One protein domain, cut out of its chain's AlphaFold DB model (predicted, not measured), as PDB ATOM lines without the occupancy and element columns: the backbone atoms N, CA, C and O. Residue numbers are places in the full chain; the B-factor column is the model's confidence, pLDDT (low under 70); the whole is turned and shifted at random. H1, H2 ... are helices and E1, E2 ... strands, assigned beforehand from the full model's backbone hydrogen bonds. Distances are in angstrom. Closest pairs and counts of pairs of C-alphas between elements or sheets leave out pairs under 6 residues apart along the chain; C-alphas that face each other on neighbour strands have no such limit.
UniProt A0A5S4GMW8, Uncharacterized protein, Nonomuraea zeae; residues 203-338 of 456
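This is residues 203 to 338 of the 456 residues of an uncharacterized protein of Nonomuraea zeae (UniProt A0A5S4GMW8). A small twisted sheet of four strands makes the body, with H4 over one face and H2 over the other, H1 packed on H4, and the short H3 near one end of E3. From this body a long arm reaches out to one side: residues 283 to 297 lead away to H5, residues 293 to 300 stick out, and the long helix H6 runs back toward E4. The printed part has 136 residues, with six named helices and four named strands in the order H1, E1, H2, E2, H3, E3, H4, H5, H6, E4; the class is mixed, helices and strands. The mixed sheet has the order E1, E2, E3, E4, with E1 and E2 parallel and the other neighbours antiparallel. The whole is only just loose, close to compact, with a radius of gyration of the C-alphas of 17.6 A, and it is elongated, spanning 57 by 33 by 26 A.

H1 is residues 210 to 223, 19.8 A long, and its first C-alpha, of Gln 210, is at (184.942, 241.735, 263.458). E1 follows as residues 227 to 229, H2 as residues 231 to 236 and E2 as residues 243 to 245. H3 is residues 250 to 253. E3, residues 264 to 269, is 16.3 A long, and H4, residues 273 to 282, is 14.5 A long. H5 is residues 298 to 302. H6, residues 306 to 325, is the longest helix at 28.4 A and begins with C-alpha 306 at (140.854, 256.455, 268.256). E4, residues 332 to 337, is 16.4 A long and ends with C-alpha 337 at (178.503, 250.022, 262.533).

In the sheet E1 and E4 are the edge strands, and from edge to edge the strands' lines turn by 90 degrees. E1 and E2 are parallel at 38 degrees, with N 229 and O 244 2.8 A apart, within hydrogen-bond range. E1, H2 and E2 form a strand-helix-strand unit, two parallel neighbour strands with a helix between, and its crossover is right-handed. E2 and E3 are antiparallel at 153 degrees, with N 245 and O 267 at 2.8 A. E3 and E4 are antiparallel, also at 153 degrees, with N 266 and O 335 at 2.8 A and N 337 and O 264 at 2.8 A. Residues 287 to 288 pair antiparallel with residues 336 to 337 of E4. H2 is on the sheet at a height of 8.5 A, over E2, and runs along the strands at 13 degrees to E2 on the local plane; its closest C-alphas to E2 are those of Ala 231 and Ser 245, 5.9 A apart. H4 is on the opposite face at a height of 10.0 A, over E4 and only just over E3, on which 3 of its 10 C-alphas fall. H4 runs along the strands at 19 degrees to E4 on the local plane. H1 touches H4 at a steep tilt of 50 degrees, opposite ways, and the closest C-alphas are those of Ala 217 and Phe 280, 5.1 A apart. H1 only grazes the sheet with residues 214 to 222, and H3 only grazes it with residues 250 to 253. H5 and H6 are not on the sheet; they are close but not clearly touching, with the C-alphas of Leu 301 and Leu 309 closest at 7.2 A. H6 is apart from H4. In H1, H2, H4 and H6 every O i to N i+4 pair is within hydrogen-bond range; in H5 0 of 1 is, with 2 of 2 O i to N i+3 pairs within range, and H3 is too short for an i+4 pair.

The two C-alphas farthest apart are those of Pro 256 and Glu 307, at 57.1 A. The printed part has no cut. The link from H4 to H5, 15 residues, is long. The mean pLDDT of the printed part is 87.8, but 73 in H5 and 75 in H6. Residues 203 to 206, 293 to 298, 321 to 322 and 327 are under 70.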
ATOM      1  N   ALA A 203     182.807 226.152 266.620       55.25
ATOM      2  CA  ALA A 203     184.208 226.326 267.025       55.25
ATOM      3  C   ALA A 203     184.955 227.386 266.193       55.25
ATOM      4  O   ALA A 203     185.885 228.017 266.697       55.25
ATOM      5  N   ASP A 204     184.543 227.592 264.938       57.53
ATOM      6  CA  ASP A 204     185.188 228.532 264.015       57.53
ATOM      7  C   ASP A 204     184.720 229.979 264.254       57.53
ATOM      8  O   ASP A 204     185.494 230.924 264.119       57.53
ATOM      9  N   ARG A 205     183.482 230.172 264.736       62.97
ATOM     10  CA  ARG A 205     182.943 231.494 265.115       62.97
ATOM     11  C   ARG A 205     183.695 232.169 266.253       62.97
ATOM     12  O   ARG A 205     183.883 233.377 266.205       62.97
ATOM     13  N   ALA A 206     184.182 231.413 267.238       62.97
ATOM     14  CA  ALA A 206     184.971 231.969 268.342       62.97
ATOM     15  C   ALA A 206     186.313 232.580 267.885       62.97
ATOM     16  O   ALA A 206     186.985 233.240 268.676       62.97
ATOM     17  N   ARG A 207     186.718 232.340 266.629       76.44
ATOM     18  CA  ARG A 207     187.945 232.870 266.023       76.44
ATOM     19  C   ARG A 207     187.698 233.922 264.946       76.44
ATOM     20  O   ARG A 207     188.676 234.472 264.449       76.44
ATOM     21  N   ARG A 208     186.443 234.192 264.577       88.00
ATOM     22  CA  ARG A 208     186.135 235.195 263.553       88.00
ATOM     23  C   ARG A 208     186.443 236.585 264.079       88.00
ATOM     24  O   ARG A 208     186.081 236.937 265.202       88.00
ATOM     25  N   THR A 209     187.116 237.364 263.250       95.06
ATOM     26  CA  THR A 209     187.381 238.773 263.524       95.06
ATOM     27  C   THR A 209     186.117 239.599 263.266       95.06
ATOM     28  O   THR A 209     185.186 239.145 262.595       95.06
ATOM     29  N   GLN A 210     186.060 240.834 263.771       95.69
ATOM     30  CA  GLN A 210     184.942 241.735 263.458       95.69
ATOM     31  C   GLN A 210     184.889 242.068 261.962       95.69
ATOM     32  O   GLN A 210     183.804 242.279 261.430       95.69
ATOM     33  N   ARG A 211     186.036 242.058 261.272       97.00
ATOM     34  CA  ARG A 211     186.110 242.178 259.816       97.00
ATOM     35  C   ARG A 211     185.404 241.026 259.107       97.00
ATOM     36  O   ARG A 211     184.589 241.286 258.228       97.00
ATOM     37  N   ASP A 212     185.666 239.787 259.520       95.94
ATOM     38  CA  ASP A 212     184.996 238.614 258.943       95.94
ATOM     39  C   ASP A 212     183.481 238.684 259.178       95.94
ATOM     40  O   ASP A 212     182.695 238.413 258.273       95.94
ATOM     41  N   GLY A 213     183.067 239.099 260.382       95.75
ATOM     42  CA  GLY A 213     181.658 239.328 260.702       95.75
ATOM     43  C   GLY A 213     181.027 240.424 259.839       95.75
ATOM     44  O   GLY A 213     179.915 240.264 259.347       95.75
ATOM     45  N   PHE A 214     181.750 241.515 259.583       97.69
ATOM     46  CA  PHE A 214     181.281 242.610 258.732       97.69
ATOM     47  C   PHE A 214     181.056 242.133 257.291       97.69
ATOM     48  O   PHE A 214     179.998 242.369 256.710       97.69
ATOM     49  N   ASP A 215     182.023 241.404 256.729       97.25
ATOM     50  CA  ASP A 215     181.937 240.863 255.370       97.25
ATOM     51  C   ASP A 215     180.834 239.790 255.248       97.25
ATOM     52  O   ASP A 215     180.119 239.724 254.240       97.25
ATOM     53  N   GLN A 216     180.625 238.986 256.296       95.62
ATOM     54  CA  GLN A 216     179.536 238.009 256.361       95.62
ATOM     55  C   GLN A 216     178.157 238.683 256.425       95.62
ATOM     56  O   GLN A 216     177.228 238.231 255.749       95.62
ATOM     57  N   ALA A 217     178.019 239.775 257.184       96.56
ATOM     58  CA  ALA A 217     176.782 240.549 257.258       96.56
ATOM     59  C   ALA A 217     176.422 241.156 255.892       96.56
ATOM     60  O   ALA A 217     175.279 241.043 255.445       96.56
ATOM     61  N   LEU A 218     177.407 241.710 255.173       97.12
ATOM     62  CA  LEU A 218     177.211 242.192 253.802       97.12
ATOM     63  C   LEU A 218     176.825 241.070 252.836       97.12
ATOM     64  O   LEU A 218     175.949 241.256 251.996       97.12
ATOM     65  N   SER A 219     177.448 239.898 252.966       95.75
ATOM     66  CA  SER A 219     177.126 238.732 252.136       95.75
ATOM     67  C   SER A 219     175.695 238.241 252.374       95.75
ATOM     68  O   SER A 219     175.006 237.855 251.429       95.75
ATOM     69  N   ARG A 220     175.220 238.302 253.624       93.62
ATOM     70  CA  ARG A 220     173.830 237.996 253.982       93.62
ATOM     71  C   ARG A 220     172.862 238.991 253.349       93.62
ATOM     72  O   ARG A 220     171.950 238.561 252.651       93.62
ATOM     73  N   LEU A 221     173.110 240.291 253.498       93.75
ATOM     74  CA  LEU A 221     172.295 241.323 252.849       93.75
ATOM     75  C   LEU A 221     172.295 241.148 251.325       93.75
ATOM     76  O   LEU A 221     171.251 241.250 250.690       93.75
ATOM     77  N   ALA A 222     173.433 240.790 250.729       93.19
ATOM     78  CA  ALA A 222     173.500 240.506 249.301       93.19
ATOM     79  C   ALA A 222     172.633 239.312 248.879       93.19
ATOM     80  O   ALA A 222     171.997 239.355 247.826       93.19
ATOM     81  N   SER A 223     172.554 238.268 249.710       86.56
ATOM     82  CA  SER A 223     171.631 237.150 249.473       86.56
ATOM     83  C   SER A 223     170.158 237.563 249.567       86.56
ATOM     84  O   SER A 223     169.322 236.953 248.917       86.56
ATOM     85  N   GLU A 224     169.867 238.639 250.301       85.56
ATOM     86  CA  GLU A 224     168.547 239.262 250.453       85.56
ATOM     87  C   GLU A 224     168.262 240.341 249.393       85.56
ATOM     88  O   GLU A 224     167.292 241.084 249.505       85.56
ATOM     89  N   GLY A 225     169.090 240.427 248.346       88.56
ATOM     90  CA  GLY A 225     168.888 241.338 247.216       88.56
ATOM     91  C   GLY A 225     169.578 242.697 247.353       88.56
ATOM     92  O   GLY A 225     169.512 243.502 246.422       88.56
ATOM     93  N   TRP A 226     170.290 242.959 248.454       93.69
ATOM     94  CA  TRP A 226     171.066 244.191 248.591       93.69
ATOM     95  C   TRP A 226     172.309 244.183 247.695       93.69
ATOM     96  O   TRP A 226     172.962 243.165 247.473       93.69
ATOM     97  N   ARG A 227     172.701 245.349 247.189       96.69
ATOM     98  CA  ARG A 227     173.875 245.511 246.327       96.69
ATOM     99  C   ARG A 227     174.810 246.543 246.928       96.69
ATOM    100  O   ARG A 227     174.435 247.698 247.114       96.69
ATOM    101  N   THR A 228     176.049 246.136 247.188       97.38
ATOM    102  CA  THR A 228     177.106 247.076 247.575       97.38
ATOM    103  C   THR A 228     177.637 247.783 246.329       97.38
ATOM    104  O   THR A 228     178.074 247.130 245.380       97.38
ATOM    105  N   VAL A 229     177.588 249.112 246.321       98.00
ATOM    106  CA  VAL A 229     178.002 249.980 245.215       98.00
ATOM    107  C   VAL A 229     178.937 251.084 245.711       98.00
ATOM    108  O   VAL A 229     178.913 251.475 246.879       98.00
ATOM    109  N   ASP A 230     179.778 251.609 244.820       97.25
ATOM    110  CA  ASP A 230     180.594 252.782 245.138       97.25
ATOM    111  C   ASP A 230     179.742 254.059 245.287       97.25
ATOM    112  O   ASP A 230     178.571 254.105 244.898       97.25
ATOM    113  N   ALA A 231     180.337 255.108 245.858       97.19
ATOM    114  CA  ALA A 231     179.642 256.363 246.140       97.19
ATOM    115  C   ALA A 231     179.134 257.076 244.872       97.19
ATOM    116  O   ALA A 231     178.097 257.738 244.914       97.19
ATOM    117  N   ALA A 232     179.835 256.944 243.740       96.94
ATOM    118  CA  ALA A 232     179.429 257.583 242.491       96.94
ATOM    119  C   ALA A 232     178.171 256.914 241.922       96.94
ATOM    120  O   ALA A 232     177.225 257.592 241.522       96.94
ATOM    121  N   ARG A 233     178.133 255.582 241.942       96.69
ATOM    122  CA  ARG A 233     176.978 254.787 241.534       96.69
ATOM    123  C   ARG A 233     175.803 254.956 242.495       96.69
ATOM    124  O   ARG A 233     174.675 255.112 242.034       96.69
ATOM    125  N   PHE A 234     176.062 255.006 243.802       96.81
ATOM    126  CA  PHE A 234     175.040 255.332 244.797       96.81
ATOM    127  C   PHE A 234     174.430 256.717 244.537       96.81
ATOM    128  O   PHE A 234     173.219 256.868 244.593       96.81
ATOM    129  N   ALA A 235     175.217 257.732 244.177       95.81
ATOM    130  CA  ALA A 235     174.669 259.043 243.820       95.81
ATOM    131  C   ALA A 235     173.842 259.029 242.515       95.81
ATOM    132  O   ALA A 235     172.918 259.825 242.372       95.81
ATOM    133  N   ALA A 236     174.164 258.141 241.569       96.00
ATOM    134  CA  ALA A 236     173.508 258.073 240.262       96.00
ATOM    135  C   ALA A 236     172.184 257.279 240.256       96.00
ATOM    136  O   ALA A 236     171.276 257.624 239.505       96.00
ATOM    137  N   GLU A 237     172.058 256.218 241.059       94.75
ATOM    138  CA  GLU A 237     170.894 255.312 241.060       94.75
ATOM    139  C   GLU A 237     169.807 255.718 242.082       94.75
ATOM    140  O   GLU A 237     169.484 254.945 242.985       94.75
ATOM    141  N   SER A 238     169.243 256.929 241.979       91.94
ATOM    142  CA  SER A 238     168.301 257.478 242.983       91.94
ATOM    143  C   SER A 238     166.985 256.710 243.139       91.94
ATOM    144  O   SER A 238     166.385 256.768 244.205       91.94
ATOM    145  N   GLU A 239     166.546 255.999 242.100       89.19
ATOM    146  CA  GLU A 239     165.275 255.257 242.091       89.19
ATOM    147  C   GLU A 239     165.450 253.768 242.423       89.19
ATOM    148  O   GLU A 239     164.480 253.018 242.443       89.19
ATOM    149  N   THR A 240     166.684 253.313 242.664       86.56
ATOM    150  CA  THR A 240     166.944 251.898 242.928       86.56
ATOM    151  C   THR A 240     166.991 251.607 244.425       86.56
ATOM    152  O   THR A 240     167.850 252.125 245.141       86.56
ATOM    153  N   SER A 241     166.118 250.711 244.878       89.38
ATOM    154  CA  SER A 241     166.131 250.145 246.232       89.38
ATOM    155  C   SER A 241     167.226 249.091 246.429       89.38
ATOM    156  O   SER A 241     167.768 248.534 245.470       89.38
ATOM    157  N   GLY A 242     167.534 248.790 247.691       92.38
ATOM    158  CA  GLY A 242     168.465 247.731 248.073       92.38
ATOM    159  C   GLY A 242     169.918 248.077 247.765       92.38
ATOM    160  O   GLY A 242     170.682 247.210 247.347       92.38
ATOM    161  N   LEU A 243     170.324 249.338 247.913       96.19
ATOM    162  CA  LEU A 243     171.715 249.749 247.711       96.19
ATOM    163  C   LEU A 243     172.416 249.997 249.043       96.19
ATOM    164  O   LEU A 243     171.853 250.618 249.940       96.19
ATOM    165  N   LEU A 244     173.675 249.575 249.130       97.88
ATOM    166  CA  LEU A 244     174.603 249.921 250.204       97.88
ATOM    167  C   LEU A 244     175.821 250.625 249.609       97.88
ATOM    168  O   LEU A 244     176.358 250.170 248.601       97.88
ATOM    169  N   SER A 245     176.298 251.691 250.244       98.19
ATOM    170  CA  SER A 245     177.581 252.310 249.912       98.19
ATOM    171  C   SER A 245     178.481 252.381 251.135       98.19
ATOM    172  O   SER A 245     178.109 252.911 252.183       98.19
ATOM    173  N   LEU A 246     179.670 251.804 250.986       98.12
ATOM    174  CA  LEU A 246     180.707 251.747 252.012       98.12
ATOM    175  C   LEU A 246     181.690 252.908 251.814       98.12
ATOM    176  O   LEU A 246     181.890 253.356 250.680       98.12
ATOM    177  N   PRO A 247     182.339 253.390 252.885       97.81
ATOM    178  CA  PRO A 247     183.290 254.478 252.759       97.81
ATOM    179  C   PRO A 247     184.537 254.000 252.000       97.81
ATOM    180  O   PRO A 247     184.967 252.852 252.132       97.81
ATOM    181  N   ALA A 248     185.132 254.876 251.185       97.25
ATOM    182  CA  ALA A 248     186.290 254.522 250.355       97.25
ATOM    183  C   ALA A 248     187.523 254.116 251.184       97.25
ATOM    184  O   ALA A 248     188.381 253.382 250.699       97.25
ATOM    185  N   ASP A 249     187.591 254.573 252.434       97.38
ATOM    186  CA  ASP A 249     188.634 254.262 253.404       97.38
ATOM    187  C   ASP A 249     188.273 253.071 254.310       97.38
ATOM    188  O   ASP A 249     188.867 252.932 255.371       97.38
ATOM    189  N   LEU A 250     187.338 252.187 253.915       97.50
ATOM    190  CA  LEU A 250     186.849 251.067 254.740       97.50
ATOM    191  C   LEU A 250     187.964 250.258 255.429       97.50
ATOM    192  O   LEU A 250     187.790 249.830 256.566       97.50
ATOM    193  N   GLY A 251     189.109 250.055 254.768       96.50
ATOM    194  CA  GLY A 251     190.260 249.360 255.354       96.50
ATOM    195  C   GLY A 251     190.841 250.049 256.598       96.50
ATOM    196  O   GLY A 251     191.267 249.364 257.519       96.50
ATOM    197  N   ASP A 252     190.778 251.381 256.672       97.75
ATOM    198  CA  ASP A 252     191.312 252.200 257.772       97.75
ATOM    199  C   ASP A 252     190.418 252.197 259.027       97.75
ATOM    200  O   ASP A 252     190.767 252.812 260.049       97.75
ATOM    201  N   HIS A 253     189.254 251.538 258.949       98.06
ATOM    202  CA  HIS A 253     188.334 251.326 260.071       98.06
ATOM    203  C   HIS A 253     188.612 250.030 260.829       98.06
ATOM    204  O   HIS A 253     188.138 249.879 261.952       98.06
ATOM    205  N   PHE A 254     189.409 249.120 260.262       98.12
ATOM    206  CA  PHE A 254     189.797 247.868 260.904       98.12
ATOM    207  C   PHE A 254     191.276 247.898 261.292       98.12
ATOM    208  O   PHE A 254     192.133 248.364 260.540       98.12
ATOM    209  N   ALA A 255     191.594 247.393 262.479       97.19
ATOM    210  CA  ALA A 255     192.969 247.137 262.876       97.19
ATOM    211  C   ALA A 255     193.540 245.917 262.117       97.19
ATOM    212  O   ALA A 255     192.781 245.120 261.559       97.19
ATOM    213  N   PRO A 256     194.873 245.715 262.106       96.88
ATOM    214  CA  PRO A 256     195.497 244.586 261.406       96.88
ATOM    215  C   PRO A 256     195.055 243.195 261.885       96.88
ATOM    216  O   PRO A 256     195.237 242.221 261.160       96.88
ATOM    217  N   ASP A 257     194.507 243.091 263.097       95.00
ATOM    218  CA  ASP A 257     193.941 241.858 263.654       95.00
ATOM    219  C   ASP A 257     192.464 241.638 263.273       95.00
ATOM    220  O   ASP A 257     191.847 240.681 263.731       95.00
ATOM    221  N   GLY A 258     191.894 242.523 262.448       96.44
ATOM    222  CA  GLY A 258     190.504 242.479 262.007       96.44
ATOM    223  C   GLY A 258     189.496 243.004 263.032       96.44
ATOM    224  O   GLY A 258     188.295 242.909 262.783       96.44
ATOM    225  N   SER A 259     189.933 243.557 264.168       96.31
ATOM    226  CA  SER A 259     189.037 244.279 265.079       96.31
ATOM    227  C   SER A 259     188.597 245.620 264.479       96.31
ATOM    228  O   SER A 259     189.338 246.268 263.739       96.31
ATOM    229  N   LEU A 260     187.365 246.031 264.767       96.62
ATOM    230  CA  LEU A 260     186.782 247.285 264.311       96.62
ATOM    231  C   LEU A 260     187.312 248.423 265.195       96.62
ATOM    232  O   LEU A 260     186.922 248.567 266.351       96.62
ATOM    233  N   ALA A 261     188.236 249.211 264.652       97.31
ATOM    234  CA  ALA A 261     188.936 250.280 265.359       97.31
ATOM    235  C   ALA A 261     188.210 251.634 265.284       97.31
ATOM    236  O   ALA A 261     188.460 252.509 266.116       97.31
ATOM    237  N   LYS A 262     187.348 251.829 264.280       97.69
ATOM    238  CA  LYS A 262     186.549 253.046 264.077       97.69
ATOM    239  C   LYS A 262     185.146 252.700 263.594       97.69
ATOM    240  O   LYS A 262     184.938 251.667 262.965       97.69
ATOM    241  N   ASP A 263     184.208 253.593 263.884       98.19
ATOM    242  CA  ASP A 263     182.831 253.494 263.418       98.19
ATOM    243  C   ASP A 263     182.757 253.564 261.885       98.19
ATOM    244  O   ASP A 263     183.270 254.505 261.278       98.19
ATOM    245  N   VAL A 264     182.043 252.622 261.267       98.38
ATOM    246  CA  VAL A 264     181.844 252.581 259.811       98.38
ATOM    247  C   VAL A 264     180.462 253.121 259.470       98.38
ATOM    248  O   VAL A 264     179.445 252.504 259.792       98.38
ATOM    249  N   GLY A 265     180.416 254.268 258.793       97.94
ATOM    250  CA  GLY A 265     179.185 254.801 258.206       97.94
ATOM    251  C   GLY A 265     178.840 254.072 256.908       97.94
ATOM    252  O   GLY A 265     179.636 254.081 255.977       97.94
ATOM    253  N   ILE A 266     177.661 253.460 256.842       98.38
ATOM    254  CA  ILE A 266     177.153 252.728 255.680       98.38
ATOM    255  C   ILE A 266     175.944 253.494 255.155       98.38
ATOM    256  O   ILE A 266     174.910 253.559 255.826       98.38
ATOM    257  N   ALA A 267     176.072 254.088 253.972       97.75
ATOM    258  CA  ALA A 267     174.921 254.678 253.304       97.75
ATOM    259  C   ALA A 267     174.022 253.559 252.770       97.75
ATOM    260  O   ALA A 267     174.522 252.566 252.241       97.75
ATOM    261  N   TRP A 268     172.713 253.716 252.905       96.88
ATOM    262  CA  TRP A 268     171.724 252.757 252.424       96.88
ATOM    263  C   TRP A 268     170.638 253.478 251.628       96.88
ATOM    264  O   TRP A 268     170.368 254.655 251.882       96.88
ATOM    265  N   ARG A 269     170.031 252.781 250.662       95.06
ATOM    266  CA  ARG A 269     168.857 253.256 249.923       95.06
ATOM    267  C   ARG A 269     167.848 252.136 249.700       95.06
ATOM    268  O   ARG A 269     168.209 251.082 249.173       95.06
ATOM    269  N   GLY A 270     166.588 252.410 250.026       89.56
ATOM    270  CA  GLY A 270     165.456 251.491 249.952       89.56
ATOM    271  C   GLY A 270     165.570 250.327 250.933       89.56
ATOM    272  O   GLY A 270     166.583 250.169 251.608       89.56
ATOM    273  N   GLY A 271     164.530 249.494 250.993       87.50
ATOM    274  CA  GLY A 271     164.445 248.420 251.982       87.50
ATOM    275  C   GLY A 271     164.320 248.946 253.415       87.50
ATOM    276  O   GLY A 271     164.154 250.141 253.651       87.50
ATOM    277  N   LEU A 272     164.383 248.031 254.381       89.31
ATOM    278  CA  LEU A 272     164.210 248.353 255.794       89.31
ATOM    279  C   LEU A 272     165.573 248.431 256.502       89.31
ATOM    280  O   LEU A 272     166.330 247.455 256.471       89.31
ATOM    281  N   PRO A 273     165.902 249.538 257.193       91.88
ATOM    282  CA  PRO A 273     167.138 249.650 257.974       91.88
ATOM    283  C   PRO A 273     167.272 248.598 259.084       91.88
ATOM    284  O   PRO A 273     168.385 248.233 259.465       91.88
ATOM    285  N   SER A 274     166.148 248.080 259.576       92.19
ATOM    286  CA  SER A 274     166.079 246.979 260.537       92.19
ATOM    287  C   SER A 274     166.636 245.661 259.983       92.19
ATOM    288  O   SER A 274     167.265 244.908 260.731       92.19
ATOM    289  N   ASN A 275     166.542 245.422 258.666       92.94
ATOM    290  CA  ASN A 275     167.191 244.277 258.014       92.94
ATOM    291  C   ASN A 275     168.713 244.422 258.085       92.94
ATOM    292  O   ASN A 275     169.417 243.475 258.437       92.94
ATOM    293  N   VAL A 276     169.227 245.630 257.823       95.81
ATOM    294  CA  VAL A 276     170.660 245.932 257.954       95.81
ATOM    295  C   VAL A 276     171.105 245.734 259.403       95.81
ATOM    296  O   VAL A 276     172.095 245.050 259.657       95.81
ATOM    297  N   GLN A 277     170.350 246.253 260.371       96.38
ATOM    298  CA  GLN A 277     170.675 246.105 261.790       96.38
ATOM    299  C   GLN A 277     170.690 244.631 262.230       96.38
ATOM    300  O   GLN A 277     171.636 244.186 262.883       96.38
ATOM    301  N   SER A 278     169.688 243.854 261.818       95.62
ATOM    302  CA  SER A 278     169.551 242.429 262.132       95.62
ATOM    303  C   SER A 278     170.637 241.572 261.475       95.62
ATOM    304  O   SER A 278     171.184 240.673 262.118       95.62
ATOM    305  N   ALA A 279     171.006 241.863 260.223       96.19
ATOM    306  CA  ALA A 279     172.072 241.157 259.515       96.19
ATOM    307  C   ALA A 279     173.437 241.332 260.196       96.19
ATOM    308  O   ALA A 279     174.188 240.366 260.320       96.19
ATOM    309  N   PHE A 280     173.738 242.533 260.692       97.56
ATOM    310  CA  PHE A 280     174.960 242.795 261.451       97.56
ATOM    311  C   PHE A 280     174.909 242.222 262.873       97.56
ATOM    312  O   PHE A 280     175.905 241.671 263.347       97.56
ATOM    313  N   ALA A 281     173.745 242.258 263.531       97.12
ATOM    314  CA  ALA A 281     173.565 241.674 264.859       97.12
ATOM    315  C   ALA A 281     173.802 240.152 264.874       97.12
ATOM    316  O   ALA A 281     174.342 239.623 265.849       97.12
ATOM    317  N   ARG A 282     173.474 239.448 263.776       95.25
ATOM    318  CA  ARG A 282     173.806 238.018 263.579       95.25
ATOM    319  C   ARG A 282     175.303 237.743 263.665       95.25
ATOM    320  O   ARG A 282     175.712 236.711 264.186       95.25
ATOM    321  N   GLU A 283     176.116 238.696 263.235       95.88
ATOM    322  CA  GLU A 283     177.572 238.595 263.269       95.88
ATOM    323  C   GLU A 283     178.170 239.252 264.530       95.88
ATOM    324  O   GLU A 283     179.382 239.423 264.651       95.88
ATOM    325  N   GLY A 284     177.320 239.598 265.508       95.62
ATOM    326  CA  GLY A 284     177.720 240.193 266.783       95.62
ATOM    327  C   GLY A 284     178.156 241.655 266.689       95.62
ATOM    328  O   GLY A 284     178.788 242.147 267.623       95.62
ATOM    329  N   LEU A 285     177.837 242.338 265.588       97.62
ATOM    330  CA  LEU A 285     178.168 243.739 265.358       97.62
ATOM    331  C   LEU A 285     176.978 244.636 265.697       97.62
ATOM    332  O   LEU A 285     175.837 244.341 265.348       97.62
ATOM    333  N   VAL A 286     177.252 245.759 266.358       97.75
ATOM    334  CA  VAL A 286     176.222 246.736 266.720       97.75
ATOM    335  C   VAL A 286     176.123 247.788 265.627       97.75
ATOM    336  O   VAL A 286     177.061 248.553 265.408       97.75
ATOM    337  N   VAL A 287     174.971 247.857 264.965       97.69
ATOM    338  CA  VAL A 287     174.662 248.908 263.992       97.69
ATOM    339  C   VAL A 287     173.693 249.903 264.606       97.69
ATOM    340  O   VAL A 287     172.617 249.542 265.081       97.69
ATOM    341  N   ARG A 288     174.090 251.175 264.579       96.44
ATOM    342  CA  ARG A 288     173.236 252.297 264.926       96.44
ATOM    343  C   ARG A 288     172.396 252.715 263.725       96.44
ATOM    344  O   ARG A 288     172.969 253.141 262.721       96.44
ATOM    345  N   VAL A 289     171.078 252.682 263.858       94.25
ATOM    346  CA  VAL A 289     170.137 253.186 262.851       94.25
ATOM    347  C   VAL A 289     169.583 254.536 263.321       94.25
ATOM    348  O   VAL A 289     168.967 254.602 264.384       94.25
ATOM    349  N   PRO A 290     169.824 255.642 262.598       86.94
ATOM    350  CA  PRO A 290     169.258 256.939 262.965       86.94
ATOM    351  C   PRO A 290     167.732 256.934 262.810       86.94
ATOM    352  O   PRO A 290     167.199 256.254 261.940       86.94
ATOM    353  N   GLY A 291     167.031 257.706 263.642       77.88
ATOM    354  CA  GLY A 291     165.571 257.849 263.569       77.88
ATOM    355  C   GLY A 291     164.765 256.705 264.199       77.88
ATOM    356  O   GLY A 291     163.571 256.876 264.420       77.88
ATOM    357  N   GLN A 292     165.390 255.578 264.566       74.31
ATOM    358  CA  GLN A 292     164.758 254.588 265.444       74.31
ATOM    359  C   GLN A 292     164.625 255.179 266.855       74.31
ATOM    360  O   GLN A 292     165.593 255.217 267.600       74.31
ATOM    361  N   ALA A 293     163.438 255.682 267.194       54.06
ATOM    362  CA  ALA A 293     163.024 256.091 268.537       54.06
ATOM    363  C   ALA A 293     164.062 256.900 269.356       54.06
ATOM    364  O   ALA A 293     164.547 256.455 270.397       54.06
ATOM    365  N   GLU A 294     164.294 258.156 268.973       58.56
ATOM    366  CA  GLU A 294     164.269 259.224 269.985       58.56
ATOM    367  C   GLU A 294     162.779 259.543 270.193       58.56
ATOM    368  O   GLU A 294     162.193 260.357 269.488       58.56
ATOM    369  N   ARG A 295     162.110 258.744 271.037       58.97
ATOM    370  CA  ARG A 295     160.681 258.883 271.362       58.97
ATOM    371  C   ARG A 295     160.475 260.135 272.212       58.97
ATOM    372  O   ARG A 295     160.319 260.040 273.426       58.97
ATOM    373  N   ASP A 296     160.503 261.297 271.578       55.25
ATOM    374  CA  ASP A 296     160.228 262.549 272.279       55.25
ATOM    375  C   ASP A 296     158.715 262.787 272.472       55.25
ATOM    376  O   ASP A 296     158.357 263.575 273.337       55.25
ATOM    377  N   ASP A 297     157.829 262.044 271.785       65.44
ATOM    378  CA  ASP A 297     156.377 262.314 271.776       65.44
ATOM    379  C   ASP A 297     155.475 261.051 271.849       65.44
ATOM    380  O   ASP A 297     154.444 260.969 271.186       65.44
ATOM    381  N   GLU A 298     155.796 260.036 272.667       64.56
ATOM    382  CA  GLU A 298     154.807 258.961 272.943       64.56
ATOM    383  C   GLU A 298     153.530 259.492 273.594       64.56
ATOM    384  O   GLU A 298     152.433 259.001 273.325       64.56
ATOM    385  N   ASP A 299     153.672 260.538 274.406       71.69
ATOM    386  CA  ASP A 299     152.546 261.226 275.025       71.69
ATOM    387  C   ASP A 299     151.627 261.860 273.965       71.69
ATOM    388  O   ASP A 299     150.416 261.907 274.168       71.69
ATOM    389  N   ALA A 300     152.153 262.254 272.796       75.81
ATOM    390  CA  ALA A 300     151.339 262.818 271.720       75.81
ATOM    391  C   ALA A 300     150.395 261.781 271.090       75.81
ATOM    392  O   ALA A 300     149.284 262.134 270.704       75.81
ATOM    393  N   LEU A 301     150.787 260.501 271.030       74.06
ATOM    394  CA  LEU A 301     149.912 259.428 270.534       74.06
ATOM    395  C   LEU A 301     148.763 259.125 271.502       74.06
ATOM    396  O   LEU A 301     147.687 258.722 271.064       74.06
ATOM    397  N   LEU A 302     148.968 259.337 272.807       78.31
ATOM    398  CA  LEU A 302     147.925 259.167 273.824       78.31
ATOM    399  C   LEU A 302     146.863 260.278 273.779       78.31
ATOM    400  O   LEU A 302     145.765 260.087 274.303       78.31
ATOM    401  N   GLU A 303     147.180 261.424 273.171       85.94
ATOM    402  CA  GLU A 303     146.250 262.543 272.984       85.94
ATOM    403  C   GLU A 303     145.398 262.421 271.709       85.94
ATOM    404  O   GLU A 303     144.411 263.148 271.567       85.94
ATOM    405  N   LEU A 304     145.739 261.502 270.798       83.94
ATOM    406  CA  LEU A 304     144.961 261.260 269.585       83.94
ATOM    407  C   LEU A 304     143.651 260.545 269.918       83.94
ATOM    408  O   LEU A 304     143.597 259.633 270.748       83.94
ATOM    409  N   ASP A 305     142.578 260.936 269.236       92.94
ATOM    410  CA  ASP A 305     141.353 260.151 269.280       92.94
ATOM    411  C   ASP A 305     141.542 258.798 268.552       92.94
ATOM    412  O   ASP A 305     142.456 258.642 267.735       92.94
ATOM    413  N   PRO A 306     140.704 257.785 268.846       82.25
ATOM    414  CA  PRO A 306     140.854 256.455 268.256       82.25
ATOM    415  C   PRO A 306     140.795 256.417 266.721       82.25
ATOM    416  O   PRO A 306     141.337 255.491 266.124       82.25
ATOM    417  N   GLU A 307     140.132 257.385 266.083       81.94
ATOM    418  CA  GLU A 307     139.985 257.440 264.627       81.94
ATOM    419  C   GLU A 307     141.266 257.969 263.968       81.94
ATOM    420  O   GLU A 307     141.767 257.374 263.015       81.94
ATOM    421  N   GLU A 308     141.842 259.045 264.508       81.62
ATOM    422  CA  GLU A 308     143.140 259.570 264.083       81.62
ATOM    423  C   GLU A 308     144.260 258.556 264.338       81.62
ATOM    424  O   GLU A 308     145.092 258.338 263.457       81.62
ATOM    425  N   LEU A 309     144.246 257.873 265.488       75.06
ATOM    426  CA  LEU A 309     145.199 256.801 265.779       75.06
ATOM    427  C   LEU A 309     145.094 255.657 264.757       75.06
ATOM    428  O   LEU A 309     146.119 255.166 264.286       75.06
ATOM    429  N   GLY A 310     143.870 255.267 264.383       73.81
ATOM    430  CA  GLY A 310     143.623 254.285 263.326       73.81
ATOM    431  C   GLY A 310     144.212 254.722 261.985       73.81
ATOM    432  O   GLY A 310     145.014 253.998 261.402       73.81
ATOM    433  N   ARG A 311     143.924 255.956 261.547       79.00
ATOM    434  CA  ARG A 311     144.469 256.502 260.291       79.00
ATOM    435  C   ARG A 311     145.996 256.556 260.271       79.00
ATOM    436  O   ARG A 311     146.598 256.267 259.239       79.00
ATOM    437  N   GLN A 312     146.631 256.925 261.382       78.62
ATOM    438  CA  GLN A 312     148.093 256.941 261.471       78.62
ATOM    439  C   GLN A 312     148.689 255.531 261.433       78.62
ATOM    440  O   GLN A 312     149.720 255.328 260.792       78.62
ATOM    441  N   ALA A 313     148.040 254.556 262.074       73.50
ATOM    442  CA  ALA A 313     148.458 253.160 262.014       73.50
ATOM    443  C   ALA A 313     148.354 252.594 260.587       73.50
ATOM    444  O   ALA A 313     149.302 251.959 260.121       73.50
ATOM    445  N   ASP A 314     147.259 252.880 259.878       73.56
ATOM    446  CA  ASP A 314     147.053 252.441 258.494       73.56
ATOM    447  C   ASP A 314     148.085 253.067 257.549       73.56
ATOM    448  O   ASP A 314     148.739 252.354 256.788       73.56
ATOM    449  N   ALA A 315     148.323 254.378 257.660       78.94
ATOM    450  CA  ALA A 315     149.334 255.072 256.863       78.94
ATOM    451  C   ALA A 315     150.756 254.546 257.134       78.94
ATOM    452  O   ALA A 315     151.558 254.391 256.211       78.94
ATOM    453  N   ALA A 316     151.080 254.236 258.394       77.31
ATOM    454  CA  ALA A 316     152.360 253.631 258.753       77.31
ATOM    455  C   ALA A 316     152.507 252.218 258.163       77.31
ATOM    456  O   ALA A 316     153.589 251.850 257.703       77.31
ATOM    457  N   MET A 317     151.424 251.437 258.145       71.00
ATOM    458  CA  MET A 317     151.404 250.102 257.553       71.00
ATOM    459  C   MET A 317     151.570 250.162 256.030       71.00
ATOM    460  O   MET A 317     152.396 249.437 255.478       71.00
ATOM    461  N   GLU A 318     150.851 251.059 255.352       73.75
ATOM    462  CA  GLU A 318     150.978 251.293 253.910       73.75
ATOM    463  C   GLU A 318     152.410 251.700 253.536       73.75
ATOM    464  O   GLU A 318     153.012 251.108 252.637       73.75
ATOM    465  N   ALA A 319     153.003 252.639 254.281       75.50
ATOM    466  CA  ALA A 319     154.389 253.055 254.082       75.50
ATOM    467  C   ALA A 319     155.374 251.887 254.260       75.50
ATOM    468  O   ALA A 319     156.305 251.731 253.464       75.50
ATOM    469  N   LEU A 320     155.148 251.036 255.264       74.62
ATOM    470  CA  LEU A 320     155.969 249.859 255.532       74.62
ATOM    471  C   LEU A 320     155.884 248.825 254.396       74.62
ATOM    472  O   LEU A 320     156.915 248.338 253.930       74.62
ATOM    473  N   PHE A 321     154.678 248.516 253.914       69.06
ATOM    474  CA  PHE A 321     154.486 247.622 252.768       69.06
ATOM    475  C   PHE A 321     155.127 248.186 251.504       69.06
ATOM    476  O   PHE A 321     155.848 247.474 250.803       69.06
ATOM    477  N   ALA A 322     154.927 249.472 251.237       69.81
ATOM    478  CA  ALA A 322     155.530 250.126 250.091       69.81
ATOM    479  C   ALA A 322     157.066 250.127 250.163       69.81
ATOM    480  O   ALA A 322     157.715 249.957 249.132       69.81
ATOM    481  N   ALA A 323     157.661 250.243 251.356       71.06
ATOM    482  CA  ALA A 323     159.108 250.129 251.547       71.06
ATOM    483  C   ALA A 323     159.629 248.706 251.277       71.06
ATOM    484  O   ALA A 323     160.658 248.543 250.619       71.06
ATOM    485  N   VAL A 324     158.910 247.675 251.735       71.00
ATOM    486  CA  VAL A 324     159.272 246.264 251.507       71.00
ATOM    487  C   VAL A 324     159.132 245.859 250.042       71.00
ATOM    488  O   VAL A 324     159.978 245.133 249.525       71.00
ATOM    489  N   HIS A 325     158.096 246.346 249.364       70.50
ATOM    490  CA  HIS A 325     157.823 246.024 247.962       70.50
ATOM    491  C   HIS A 325     158.456 247.007 246.966       70.50
ATOM    492  O   HIS A 325     158.336 246.814 245.760       70.50
ATOM    493  N   GLY A 326     159.144 248.050 247.446       73.38
ATOM    494  CA  GLY A 326     159.771 249.061 246.593       73.38
ATOM    495  C   GLY A 326     158.774 249.897 245.781       73.38
ATOM    496  O   GLY A 326     159.114 250.345 244.690       73.38
ATOM    497  N   LEU A 327     157.552 250.085 246.289       66.50
ATOM    498  CA  LEU A 327     156.481 250.832 245.617       66.50
ATOM    499  C   LEU A 327     156.635 252.352 245.777       66.50
ATOM    500  O   LEU A 327     156.151 253.116 244.946       66.50
ATOM    501  N   ASN A 328     157.330 252.787 246.829       75.62
ATOM    502  CA  ASN A 328     157.637 254.192 247.075       75.62
ATOM    503  C   ASN A 328     159.027 254.561 246.561       75.62
ATOM    504  O   ASN A 328     159.906 253.709 246.412       75.62
ATOM    505  N   LYS A 329     159.249 255.870 246.382       82.31
ATOM    506  CA  LYS A 329     160.603 256.402 246.227       82.31
ATOM    507  C   LYS A 329     161.459 255.881 247.391       82.31
ATOM    508  O   LYS A 329     161.065 256.084 248.541       82.31
ATOM    509  N   PRO A 330     162.599 255.225 247.122       85.50
ATOM    510  CA  PRO A 330     163.372 254.606 248.179       85.50
ATOM    511  C   PRO A 330     163.911 255.664 249.135       85.50
ATOM    512  O   PRO A 330     164.551 256.633 248.720       85.50
ATOM    513  N   GLU A 331     163.667 255.454 250.423       90.31
ATOM    514  CA  GLU A 331     164.312 256.237 251.468       90.31
ATOM    515  C   GLU A 331     165.824 256.030 251.427       90.31
ATOM    516  O   GLU A 331     166.311 254.990 250.984       90.31
ATOM    517  N   GLU A 332     166.580 257.020 251.886       94.62
ATOM    518  CA  GLU A 332     168.026 256.910 252.007       94.62
ATOM    519  C   GLU A 332     168.503 257.459 253.346       94.62
ATOM    520  O   GLU A 332     167.921 258.379 253.921       94.62
ATOM    521  N   GLY A 333     169.595 256.893 253.843       95.31
ATOM    522  CA  GLY A 333     170.179 257.312 255.103       95.31
ATOM    523  C   GLY A 333     171.560 256.720 255.317       95.31
ATOM    524  O   GLY A 333     172.151 256.114 254.425       95.31
ATOM    525  N   VAL A 334     172.089 256.902 256.526       96.88
ATOM    526  CA  VAL A 334     173.383 256.346 256.928       96.88
ATOM    527  C   VAL A 334     173.217 255.603 258.241       96.88
ATOM    528  O   VAL A 334     172.915 256.214 259.263       96.88
ATOM    529  N   VAL A 335     173.453 254.295 258.234       97.12
ATOM    530  CA  VAL A 335     173.605 253.519 259.472       97.12
ATOM    531  C   VAL A 335     175.076 253.503 259.886       97.12
ATOM    532  O   VAL A 335     175.966 253.697 259.062       97.12
ATOM    533  N   THR A 336     175.368 253.318 261.172       98.00
ATOM    534  CA  THR A 336     176.749 253.317 261.683       98.00
ATOM    535  C   THR A 336     177.065 251.996 262.374       98.00
ATOM    536  O   THR A 336     176.534 251.739 263.447       98.00
ATOM    537  N   CYS A 337     177.949 251.170 261.813       98.12
ATOM    538  CA  CYS A 337     178.503 250.022 262.533       98.12
ATOM    539  C   CYS A 337     179.495 250.533 263.585       98.12
ATOM    540  O   CYS A 337     180.514 251.122 263.230       98.12
ATOM    541  N   LEU A 338     179.178 250.350 264.866       97.88
ATOM    542  CA  LEU A 338     179.911 250.940 265.984       97.88
ATOM    543  C   LEU A 338     181.147 250.112 266.349       97.88
ATOM    544  O   LEU A 338     181.049 248.903 266.566       97.88
TER     545      LEU A 338